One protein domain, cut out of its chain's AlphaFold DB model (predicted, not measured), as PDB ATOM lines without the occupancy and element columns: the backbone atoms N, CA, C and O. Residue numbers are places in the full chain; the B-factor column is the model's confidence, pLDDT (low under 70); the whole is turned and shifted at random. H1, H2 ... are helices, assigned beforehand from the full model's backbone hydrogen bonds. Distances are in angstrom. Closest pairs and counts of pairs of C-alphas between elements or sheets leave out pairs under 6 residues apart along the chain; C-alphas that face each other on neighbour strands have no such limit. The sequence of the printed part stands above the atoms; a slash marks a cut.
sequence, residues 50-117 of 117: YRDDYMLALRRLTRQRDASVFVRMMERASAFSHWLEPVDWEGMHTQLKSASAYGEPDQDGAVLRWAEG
ATOM      1  N   TYR A  50       9.616 -94.722  53.739       90.56
ATOM      2  CA  TYR A  50      10.504 -93.737  54.366       90.56
ATOM      3  C   TYR A  50      10.393 -92.327  53.799       90.56
ATOM      4  O   TYR A  50      11.055 -91.424  54.304       90.56
ATOM      5  N   ARG A  51       9.614 -92.100  52.740       88.12
ATOM      6  CA  ARG A  51       9.619 -90.813  52.035       88.12
ATOM      7  C   ARG A  51       9.352 -89.619  52.963       88.12
ATOM      8  O   ARG A  51      10.108 -88.650  52.912       88.12
ATOM      9  N   ASP A  52       8.327 -89.682  53.806       88.38
ATOM     10  CA  ASP A  52       7.950 -88.536  54.642       88.38
ATOM     11  C   ASP A  52       8.906 -88.338  55.813       88.38
ATOM     12  O   ASP A  52       9.352 -87.212  56.056       88.38
ATOM     13  N   ASP A  53       9.309 -89.431  56.464       88.62
ATOM     14  CA  ASP A  53      10.337 -89.424  57.506       88.62
ATOM     15  C   ASP A  53      11.648 -88.827  56.988       88.62
ATOM     16  O   ASP A  53      12.269 -88.007  57.664       88.62
ATOM     17  N   TYR A  54      12.028 -89.153  55.749       90.38
ATOM     18  CA  TYR A  54      13.217 -88.619  55.087       90.38
ATOM     19  C   TYR A  54      13.128 -87.106  54.929       90.38
ATOM     20  O   TYR A  54      14.040 -86.375  55.325       90.38
ATOM     21  N   MET A  55      12.009 -86.617  54.393       91.00
ATOM     22  CA  MET A  55      11.798 -85.185  54.188       91.00
ATOM     23  C   MET A  55      11.723 -84.424  55.516       91.00
ATOM     24  O   MET A  55      12.233 -83.306  55.621       91.00
ATOM     25  N   LEU A  56      11.114 -85.010  56.550       92.38
ATOM     26  CA  LEU A  56      11.067 -84.434  57.894       92.38
ATOM     27  C   LEU A  56      12.453 -84.394  58.546       92.38
ATOM     28  O   LEU A  56      12.827 -83.360  59.106       92.38
ATOM     29  N   ALA A  57      13.227 -85.473  58.432       94.31
ATOM     30  CA  ALA A  57      14.582 -85.561  58.957       94.31
ATOM     31  C   ALA A  57      15.524 -84.553  58.283       94.31
ATOM     32  O   ALA A  57      16.252 -83.850  58.983       94.31
ATOM     33  N   LEU A  58      15.455 -84.413  56.952       94.12
ATOM     34  CA  LEU A  58      16.197 -83.386  56.214       94.12
ATOM     35  C   LEU A  58      15.815 -81.976  56.669       94.12
ATOM     36  O   LEU A  58      16.685 -81.187  57.026       94.12
ATOM     37  N   ARG A  59      14.513 -81.658  56.737       94.00
ATOM     38  CA  ARG A  59      14.056 -80.337  57.204       94.00
ATOM     39  C   ARG A  59      14.563 -80.018  58.606       94.00
ATOM     40  O   ARG A  59      14.922 -78.871  58.872       94.00
ATOM     41  N   ARG A  60      14.577 -81.002  59.505       95.56
ATOM     42  CA  ARG A  60      15.085 -80.837  60.871       95.56
ATOM     43  C   ARG A  60      16.597 -80.620  60.886       95.56
ATOM     44  O   ARG A  60      17.049 -79.694  61.555       95.56
ATOM     45  N   LEU A  61      17.349 -81.387  60.102       96.00
ATOM     46  CA  LEU A  61      18.785 -81.183  59.925       96.00
ATOM     47  C   LEU A  61      19.082 -79.757  59.440       96.00
ATOM     48  O   LEU A  61      19.804 -79.026  60.112       96.00
ATOM     49  N   THR A  62      18.455 -79.314  58.355       93.62
ATOM     50  CA  THR A  62      18.728 -78.001  57.752       93.62
ATOM     51  C   THR A  62      18.283 -76.840  58.645       93.62
ATOM     52  O   THR A  62      19.028 -75.884  58.858       93.62
ATOM     53  N   ARG A  63      17.072 -76.906  59.214       95.69
ATOM     54  CA  ARG A  63      16.473 -75.771  59.944       95.69
ATOM     55  C   ARG A  63      16.882 -75.703  61.411       95.69
ATOM     56  O   ARG A  63      16.874 -74.619  61.983       95.69
ATOM     57  N   GLN A  64      17.180 -76.845  62.026       96.38
ATOM     58  CA  GLN A  64      17.470 -76.946  63.461       96.38
ATOM     59  C   GLN A  64      18.908 -77.391  63.746       96.38
ATOM     60  O   GLN A  64      19.288 -77.467  64.909       96.38
ATOM     61  N   ARG A  65      19.720 -77.664  62.710       94.94
ATOM     62  CA  ARG A  65      21.099 -78.178  62.830       94.94
ATOM     63  C   ARG A  65      21.187 -79.493  63.611       94.94
ATOM     64  O   ARG A  65      22.211 -79.797  64.214       94.94
ATOM     65  N   ASP A  66      20.114 -80.278  63.585       95.75
ATOM     66  CA  ASP A  66      20.017 -81.559  64.280       95.75
ATOM     67  C   ASP A  66      20.085 -82.709  63.269       95.75
ATOM     68  O   ASP A  66      19.082 -83.114  62.680       95.75
ATOM     69  N   ALA A  67      21.293 -83.241  63.077       95.12
ATOM     70  CA  ALA A  67      21.544 -84.376  62.188       95.12
ATOM     71  C   ALA A  67      21.083 -85.714  62.774       95.12
ATOM     72  O   ALA A  67      21.050 -86.714  62.061       95.12
ATOM     73  N   SER A  68      20.730 -85.760  64.060       96.00
ATOM     74  CA  SER A  68      20.555 -87.022  64.774       96.00
ATOM     75  C   SER A  68      19.392 -87.848  64.220       96.00
ATOM     76  O   SER A  68      19.502 -89.065  64.108       96.00
ATOM     77  N   VAL A  69      18.294 -87.197  63.817       94.50
ATOM     78  CA  VAL A  69      17.136 -87.876  63.211       94.50
ATOM     79  C   VAL A  69      17.496 -88.441  61.838       94.50
ATOM     80  O   VAL A  69      17.176 -89.592  61.551       94.50
ATOM     81  N   PHE A  70      18.204 -87.660  61.020       95.94
ATOM     82  CA  PHE A  70      18.639 -88.082  59.691       95.94
ATOM     83  C   PHE A  70      19.609 -89.264  59.758       95.94
ATOM     84  O   PHE A  70      19.412 -90.260  59.071       95.94
ATOM     85  N   VAL A  71      20.615 -89.197  60.635       95.88
ATOM     86  CA  VAL A  71      21.588 -90.284  60.810       95.88
ATOM     87  C   VAL A  71      20.900 -91.562  61.290       95.88
ATOM     88  O   VAL A  71      21.068 -92.593  60.644       95.88
ATOM     89  N   ARG A  72      20.052 -91.496  62.330       94.25
ATOM     90  CA  ARG A  72      19.306 -92.671  62.824       94.25
ATOM     91  C   ARG A  72      18.444 -93.312  61.740       94.25
ATOM     92  O   ARG A  72      18.361 -94.531  61.645       94.25
ATOM     93  N   MET A  73      17.806 -92.494  60.911       93.81
ATOM     94  CA  MET A  73      17.016 -92.989  59.792       93.81
ATOM     95  C   MET A  73      17.881 -93.731  58.762       93.81
ATOM     96  O   MET A  73      17.496 -94.797  58.284       93.81
ATOM     97  N   MET A  74      19.053 -93.188  58.425       95.69
ATOM     98  CA  MET A  74      19.972 -93.815  57.476       95.69
ATOM     99  C   MET A  74      20.598 -95.101  58.030       95.69
ATOM    100  O   MET A  74      20.749 -96.068  57.287       95.69
ATOM    101  N   GLU A  75      20.908 -95.145  59.326       94.12
ATOM    102  CA  GLU A  75      21.331 -96.367  60.022       94.12
ATOM    103  C   GLU A  75      20.240 -97.438  59.948       94.12
ATOM    104  O   GLU A  75      20.514 -98.580  59.579       94.12
ATOM    105  N   ARG A  76      18.984 -97.049  60.195       93.81
ATOM    106  CA  ARG A  76      17.819 -97.931  60.090       93.81
ATOM    107  C   ARG A  76      17.631 -98.464  58.661       93.81
ATOM    108  O   ARG A  76      17.425 -99.662  58.477       93.81
ATOM    109  N   ALA A  77      17.787 -97.616  57.641       94.75
ATOM    110  CA  ALA A  77      17.761 -98.034  56.235       94.75
ATOM    111  C   ALA A  77      18.921 -98.984  55.881       94.75
ATOM    112  O   ALA A  77      18.740 -99.933  55.113       94.75
ATOM    113  N   SER A  78      20.108 -98.756  56.448       94.75
ATOM    114  CA  SER A  78      21.266 -99.635  56.274       94.75
ATOM    115  C   SER A  78      21.037-101.010  56.895       94.75
ATOM    116  O   SER A  78      21.299-102.015  56.238       94.75
ATOM    117  N   ALA A  79      20.514-101.063  58.122       94.06
ATOM    118  CA  ALA A  79      20.185-102.311  58.807       94.06
ATOM    119  C   ALA A  79      19.125-103.109  58.035       94.06
ATOM    120  O   ALA A  79      19.321-104.292  57.764       94.06
ATOM    121  N   PHE A  80      18.057-102.442  57.587       94.88
ATOM    122  CA  PHE A  80      17.052-103.049  56.719       94.88
ATOM    123  C   PHE A  80      17.671-103.624  55.442       94.88
ATOM    124  O   PHE A  80      17.410-104.767  55.093       94.88
ATOM    125  N   SER A  81      18.531-102.859  54.764       94.81
ATOM    126  CA  SER A  81      19.163-103.302  53.514       94.81
ATOM    127  C   SER A  81      20.090-104.502  53.708       94.81
ATOM    128  O   SER A  81      20.220-105.317  52.800       94.81
ATOM    129  N   HIS A  82      20.731-104.613  54.874       92.94
ATOM    130  CA  HIS A  82      21.573-105.752  55.239       92.94
ATOM    131  C   HIS A  82      20.761-107.013  55.568       92.94
ATOM    132  O   HIS A  82      21.221-108.115  55.300       92.94
ATOM    133  N   TRP A  83      19.556-106.847  56.120       93.75
ATOM    134  CA  TRP A  83      18.626-107.938  56.425       93.75
ATOM    135  C   TRP A  83      17.982-108.564  55.173       93.75
ATOM    136  O   TRP A  83      17.443-109.668  55.236       93.75
ATOM    137  N   LEU A  84      18.017-107.876  54.029       93.69
ATOM    138  CA  LEU A  84      17.456-108.404  52.788       93.69
ATOM    139  C   LEU A  84      18.291-109.561  52.230       93.69
ATOM    140  O   LEU A  84      19.517-109.478  52.154       93.69
ATOM    141  N   GLU A  85      17.608-110.596  51.743       93.81
ATOM    142  CA  GLU A  85      18.209-111.788  51.142       93.81
ATOM    143  C   GLU A  85      17.857-111.861  49.643       93.81
ATOM    144  O   GLU A  85      16.876-112.495  49.247       93.81
ATOM    145  N   PRO A  86      18.630-111.198  48.762       91.62
ATOM    146  CA  PRO A  86      18.306-111.088  47.341       91.62
ATOM    147  C   PRO A  86      18.727-112.343  46.554       91.62
ATOM    148  O   PRO A  86      19.583-112.263  45.672       91.62
ATOM    149  N   VAL A  87      18.151-113.503  46.880       94.69
ATOM    150  CA  VAL A  87      18.415-114.778  46.182       94.69
ATOM    151  C   VAL A  87      17.675-114.834  44.846       94.69
ATOM    152  O   VAL A  87      18.270-115.122  43.808       94.69
ATOM    153  N   ASP A  88      16.386-114.503  44.863       96.31
ATOM    154  CA  ASP A  88      15.527-114.423  43.688       96.31
ATOM    155  C   ASP A  88      14.463-113.327  43.861       96.31
ATOM    156  O   ASP A  88      14.278-112.756  44.940       96.31
ATOM    157  N   TRP A  89      13.781-112.994  42.764       94.00
ATOM    158  CA  TRP A  89      12.780-111.931  42.762       94.00
ATOM    159  C   TRP A  89      11.576-112.236  43.657       94.00
ATOM    160  O   TRP A  89      11.096-111.337  44.341       94.00
ATOM    161  N   GLU A  90      11.066-113.467  43.646       96.50
ATOM    162  CA  GLU A  90       9.839-113.826  44.356       96.50
ATOM    163  C   GLU A  90      10.051-113.794  45.872       96.50
ATOM    164  O   GLU A  90       9.258-113.177  46.595       96.50
ATOM    165  N   GLY A  91      11.163-114.364  46.341       95.88
ATOM    166  CA  GLY A  91      11.592-114.314  47.734       95.88
ATOM    167  C   GLY A  91      11.831-112.879  48.201       95.88
ATOM    168  O   GLY A  91      11.234-112.441  49.186       95.88
ATOM    169  N   MET A  92      12.604-112.099  47.438       95.12
ATOM    170  CA  MET A  92      12.890-110.697  47.765       95.12
ATOM    171  C   MET A  92      11.614-109.844  47.798       95.12
ATOM    172  O   MET A  92      11.400-109.046  48.708       95.12
ATOM    173  N   HIS A  93      10.725-110.014  46.821       94.88
ATOM    174  CA  HIS A  93       9.461-109.286  46.761       94.88
ATOM    175  C   HIS A  93       8.545-109.634  47.939       94.88
ATOM    176  O   HIS A  93       7.919-108.736  48.510       94.88
ATOM    177  N   THR A  94       8.502-110.907  48.334       95.25
ATOM    178  CA  THR A  94       7.763-111.373  49.514       95.25
ATOM    179  C   THR A  94       8.334-110.769  50.797       95.25
ATOM    180  O   THR A  94       7.572-110.225  51.597       95.25
ATOM    181  N   GLN A  95       9.661-110.760  50.952       95.25
ATOM    182  CA  GLN A  95      10.349-110.162  52.101       95.25
ATOM    183  C   GLN A  95      10.110-108.642  52.199       95.25
ATOM    184  O   GLN A  95       9.796-108.108  53.263       95.25
ATOM    185  N   LEU A  96      10.192-107.921  51.076       94.88
ATOM    186  CA  LEU A  96       9.918-106.480  51.026       94.88
ATOM    187  C   LEU A  96       8.460-106.162  51.396       94.88
ATOM    188  O   LEU A  96       8.194-105.186  52.101       94.88
ATOM    189  N   LYS A  97       7.510-106.998  50.956       93.31
ATOM    190  CA  LYS A  97       6.093-106.876  51.323       93.31
ATOM    191  C   LYS A  97       5.849-107.154  52.798       93.31
ATOM    192  O   LYS A  97       5.142-106.371  53.430       93.31
ATOM    193  N   SER A  98       6.441-108.214  53.354       92.88
ATOM    194  CA  SER A  98       6.295-108.527  54.780       92.88
ATOM    195  C   SER A  98       6.833-107.408  55.666       92.88
ATOM    196  O   SER A  98       6.372-107.256  56.793       92.88
ATOM    197  N   ALA A  99       7.769-106.607  55.142       93.44
ATOM    198  CA  ALA A  99       8.329-105.465  55.844       93.44
ATOM    199  C   ALA A  99       7.591-104.129  55.654       93.44
ATOM    200  O   ALA A  99       8.036-103.097  56.162       93.44
ATOM    201  N   SER A 100       6.485-104.120  54.903       92.50
ATOM    202  CA  SER A 100       5.765-102.901  54.505       92.50
ATOM    203  C   SER A 100       6.633-101.896  53.726       92.50
ATOM    204  O   SER A 100       6.332-100.706  53.695       92.50
ATOM    205  N   ALA A 101       7.696-102.352  53.050       92.44
ATOM    206  CA  ALA A 101       8.668-101.473  52.387       92.44
ATOM    207  C   ALA A 101       8.071-100.643  51.231       92.44
ATOM    208  O   ALA A 101       8.577 -99.567  50.904       92.44
ATOM    209  N   TYR A 102       6.987-101.136  50.627       91.38
ATOM    210  CA  TYR A 102       6.249-100.461  49.555       91.38
ATOM    211  C   TYR A 102       5.159 -99.509  50.051       91.38
ATOM    212  O   TYR A 102       4.537 -98.860  49.214       91.38
ATOM    213  N   GLY A 103       4.901 -99.447  51.363       87.38
ATOM    214  CA  GLY A 103       3.832 -98.619  51.917       87.38
ATOM    215  C   GLY A 103       3.981 -97.155  51.511       87.38
ATOM    216  O   GLY A 103       5.097 -96.627  51.492       87.38
ATOM    217  N   GLU A 104       2.867 -96.511  51.170       79.88
ATOM    218  CA  GLU A 104       2.843 -95.061  51.001       79.88
ATOM    219  C   GLU A 104       2.711 -94.393  52.379       79.88
ATOM    220  O   GLU A 104       2.009 -94.922  53.243       79.88
ATOM    221  N   PRO A 105       3.402 -93.267  52.628       66.44
ATOM    222  CA  PRO A 105       3.404 -92.627  53.946       66.44
ATOM    223  C   PRO A 105       2.027 -92.161  54.447       66.44
ATOM    224  O   PRO A 105       1.833 -91.998  55.649       66.44
ATOM    225  N   ASP A 106       1.079 -91.933  53.536       65.19
ATOM    226  CA  ASP A 106      -0.272 -91.442  53.819       65.19
ATOM    227  C   ASP A 106      -1.280 -92.558  54.147       65.19
ATOM    228  O   ASP A 106      -2.375 -92.269  54.633       65.19
ATOM    229  N   GLN A 107      -0.909 -93.827  53.950       56.84
ATOM    230  CA  GLN A 107      -1.740 -94.983  54.279       56.84
ATOM    231  C   GLN A 107      -1.385 -95.520  55.676       56.84
ATOM    232  O   GLN A 107      -0.360 -96.170  55.883       56.84
ATOM    233  N   ASP A 108      -2.263 -95.245  56.645       55.31
ATOM    234  CA  ASP A 108      -2.384 -95.950  57.932       55.31
ATOM    235  C   ASP A 108      -1.111 -96.073  58.788       55.31
ATOM    236  O   ASP A 108      -0.898 -97.072  59.480       55.31
ATOM    237  N   GLY A 109      -0.251 -95.049  58.783       61.09
ATOM    238  CA  GLY A 109       0.960 -95.066  59.605       61.09
ATOM    239  C   GLY A 109       1.855 -96.256  59.263       61.09
ATOM    240  O   GLY A 109       2.391 -96.911  60.161       61.09
ATOM    241  N   ALA A 110       1.967 -96.577  57.970       67.25
ATOM    242  CA  ALA A 110       2.897 -97.573  57.480       67.25
ATOM    243  C   ALA A 110       4.302 -97.252  58.015       67.25
ATOM    244  O   ALA A 110       4.871 -96.196  57.761       67.25
ATOM    245  N   VAL A 111       4.853 -98.180  58.794       80.19
ATOM    246  CA  VAL A 111       6.218 -98.110  59.321       80.19
ATOM    247  C   VAL A 111       6.978 -99.279  58.723       80.19
ATOM    248  O   VAL A 111       6.432-100.376  58.616       80.19
ATOM    249  N   LEU A 112       8.243 -99.065  58.369       86.50
ATOM    250  CA  LEU A 112       9.130-100.161  57.993       86.50
ATOM    251  C   LEU A 112       9.305-101.107  59.187       86.50
ATOM    252  O   LEU A 112       9.903-100.727  60.204       86.50
ATOM    253  N   ARG A 113       8.779-102.327  59.066       85.88
ATOM    254  CA  ARG A 113       8.786-103.343  60.124       85.88
ATOM    255  C   ARG A 113       9.613-104.529  59.671       85.88
ATOM    256  O   ARG A 113       9.328-105.109  58.645       85.88
ATOM    257  N   TRP A 114      10.597-104.944  60.441       85.25
ATOM    258  CA  TRP A 114      11.205-106.258  60.274       85.25
ATOM    259  C   TRP A 114      11.660-106.731  61.647       85.25
ATOM    260  O   TRP A 114      11.760-105.925  62.578       85.25
ATOM    261  N   ALA A 115      11.867-108.034  61.793       70.19
ATOM    262  CA  ALA A 115      12.503-108.556  62.989       70.19
ATOM    263  C   ALA A 115      13.971-108.108  62.958       70.19
ATOM    264  O   ALA A 115      14.783-108.681  62.234       70.19
ATOM    265  N   GLU A 116      14.290-107.035  63.680       61.00
ATOM    266  CA  GLU A 116      15.665-106.798  64.110       61.00
ATOM    267  C   GLU A 116      16.021-107.971  65.029       61.00
ATOM    268  O   GLU A 116      15.312-108.221  66.005       61.00
ATOM    269  N   GLY A 117      17.020-108.761  64.628       47.12
ATOM    270  CA  GLY A 117      17.575-109.818  65.474       47.12
ATOM    271  C   GLY A 117      18.180-109.252  66.749       47.12
ATOM    272  O   GLY A 117      18.715-108.121  66.687       47.12
TER     273      GLY A 117
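What this domain is: This is residues 50 to 117 of the 117 residues of the protein "Fido domain-containing protein" of Phaeodactylibacter xiamenensis (UniProt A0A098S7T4). The longest helix, H2, runs along the length of the model and makes a helical hairpin with H1, a narrow V that closes toward their link, while the short helix H3 lies beyond the other end of H2, apart from both. A long stretch with no named element, residues 99 to 117, loops from H3 toward the first residues of H1 and then folds back toward the last residues of H2. The 68 printed residues hold three named helices, in the order H1, H2, H3, and no named strand; the class is all helix. The whole is loose, with a radius of gyration of the C-alphas of 13.7 A, and elongated, spanning 42 by 25 by 19 A.

How they stand to each other: H2, residues 68 to 83, touches H1, residues 50 to 64, with its residues 68 to 73 alone. Their closest C-alphas are those of Ala 57 and Phe 70, 4.8 A apart. This hairpin has a shallow tilt of 29 degrees, and its helices run opposite ways. H3, residues 89 to 98, is apart from both H2 and H1. In H1, H2 and H3 every O i to N i+4 pair is within hydrogen-bond range.

Where its parts are: H2 measures 22.6 A from C-alpha 68 at (20.555, -87.022, 64.774) to C-alpha 83. H1 measures 20.3 A and begins with C-alpha 50 at (10.504, -93.737, 54.366). H3 measures 14.1 A and ends with C-alpha 98 at (6.295, -108.527, 54.780).

The domain as a whole: The C-alphas of Gln 64 and Asp 88 are the two farthest apart, at 42.4 A. The printed part has no cut, and Gly 117 is the chain's last residue. The links from H1 to H2 and from H2 to H3 are tight, with 3 and 5 residues. The mean pLDDT of the printed part is 88.7; residues 105 to 110 and 116 to 117 are under 70.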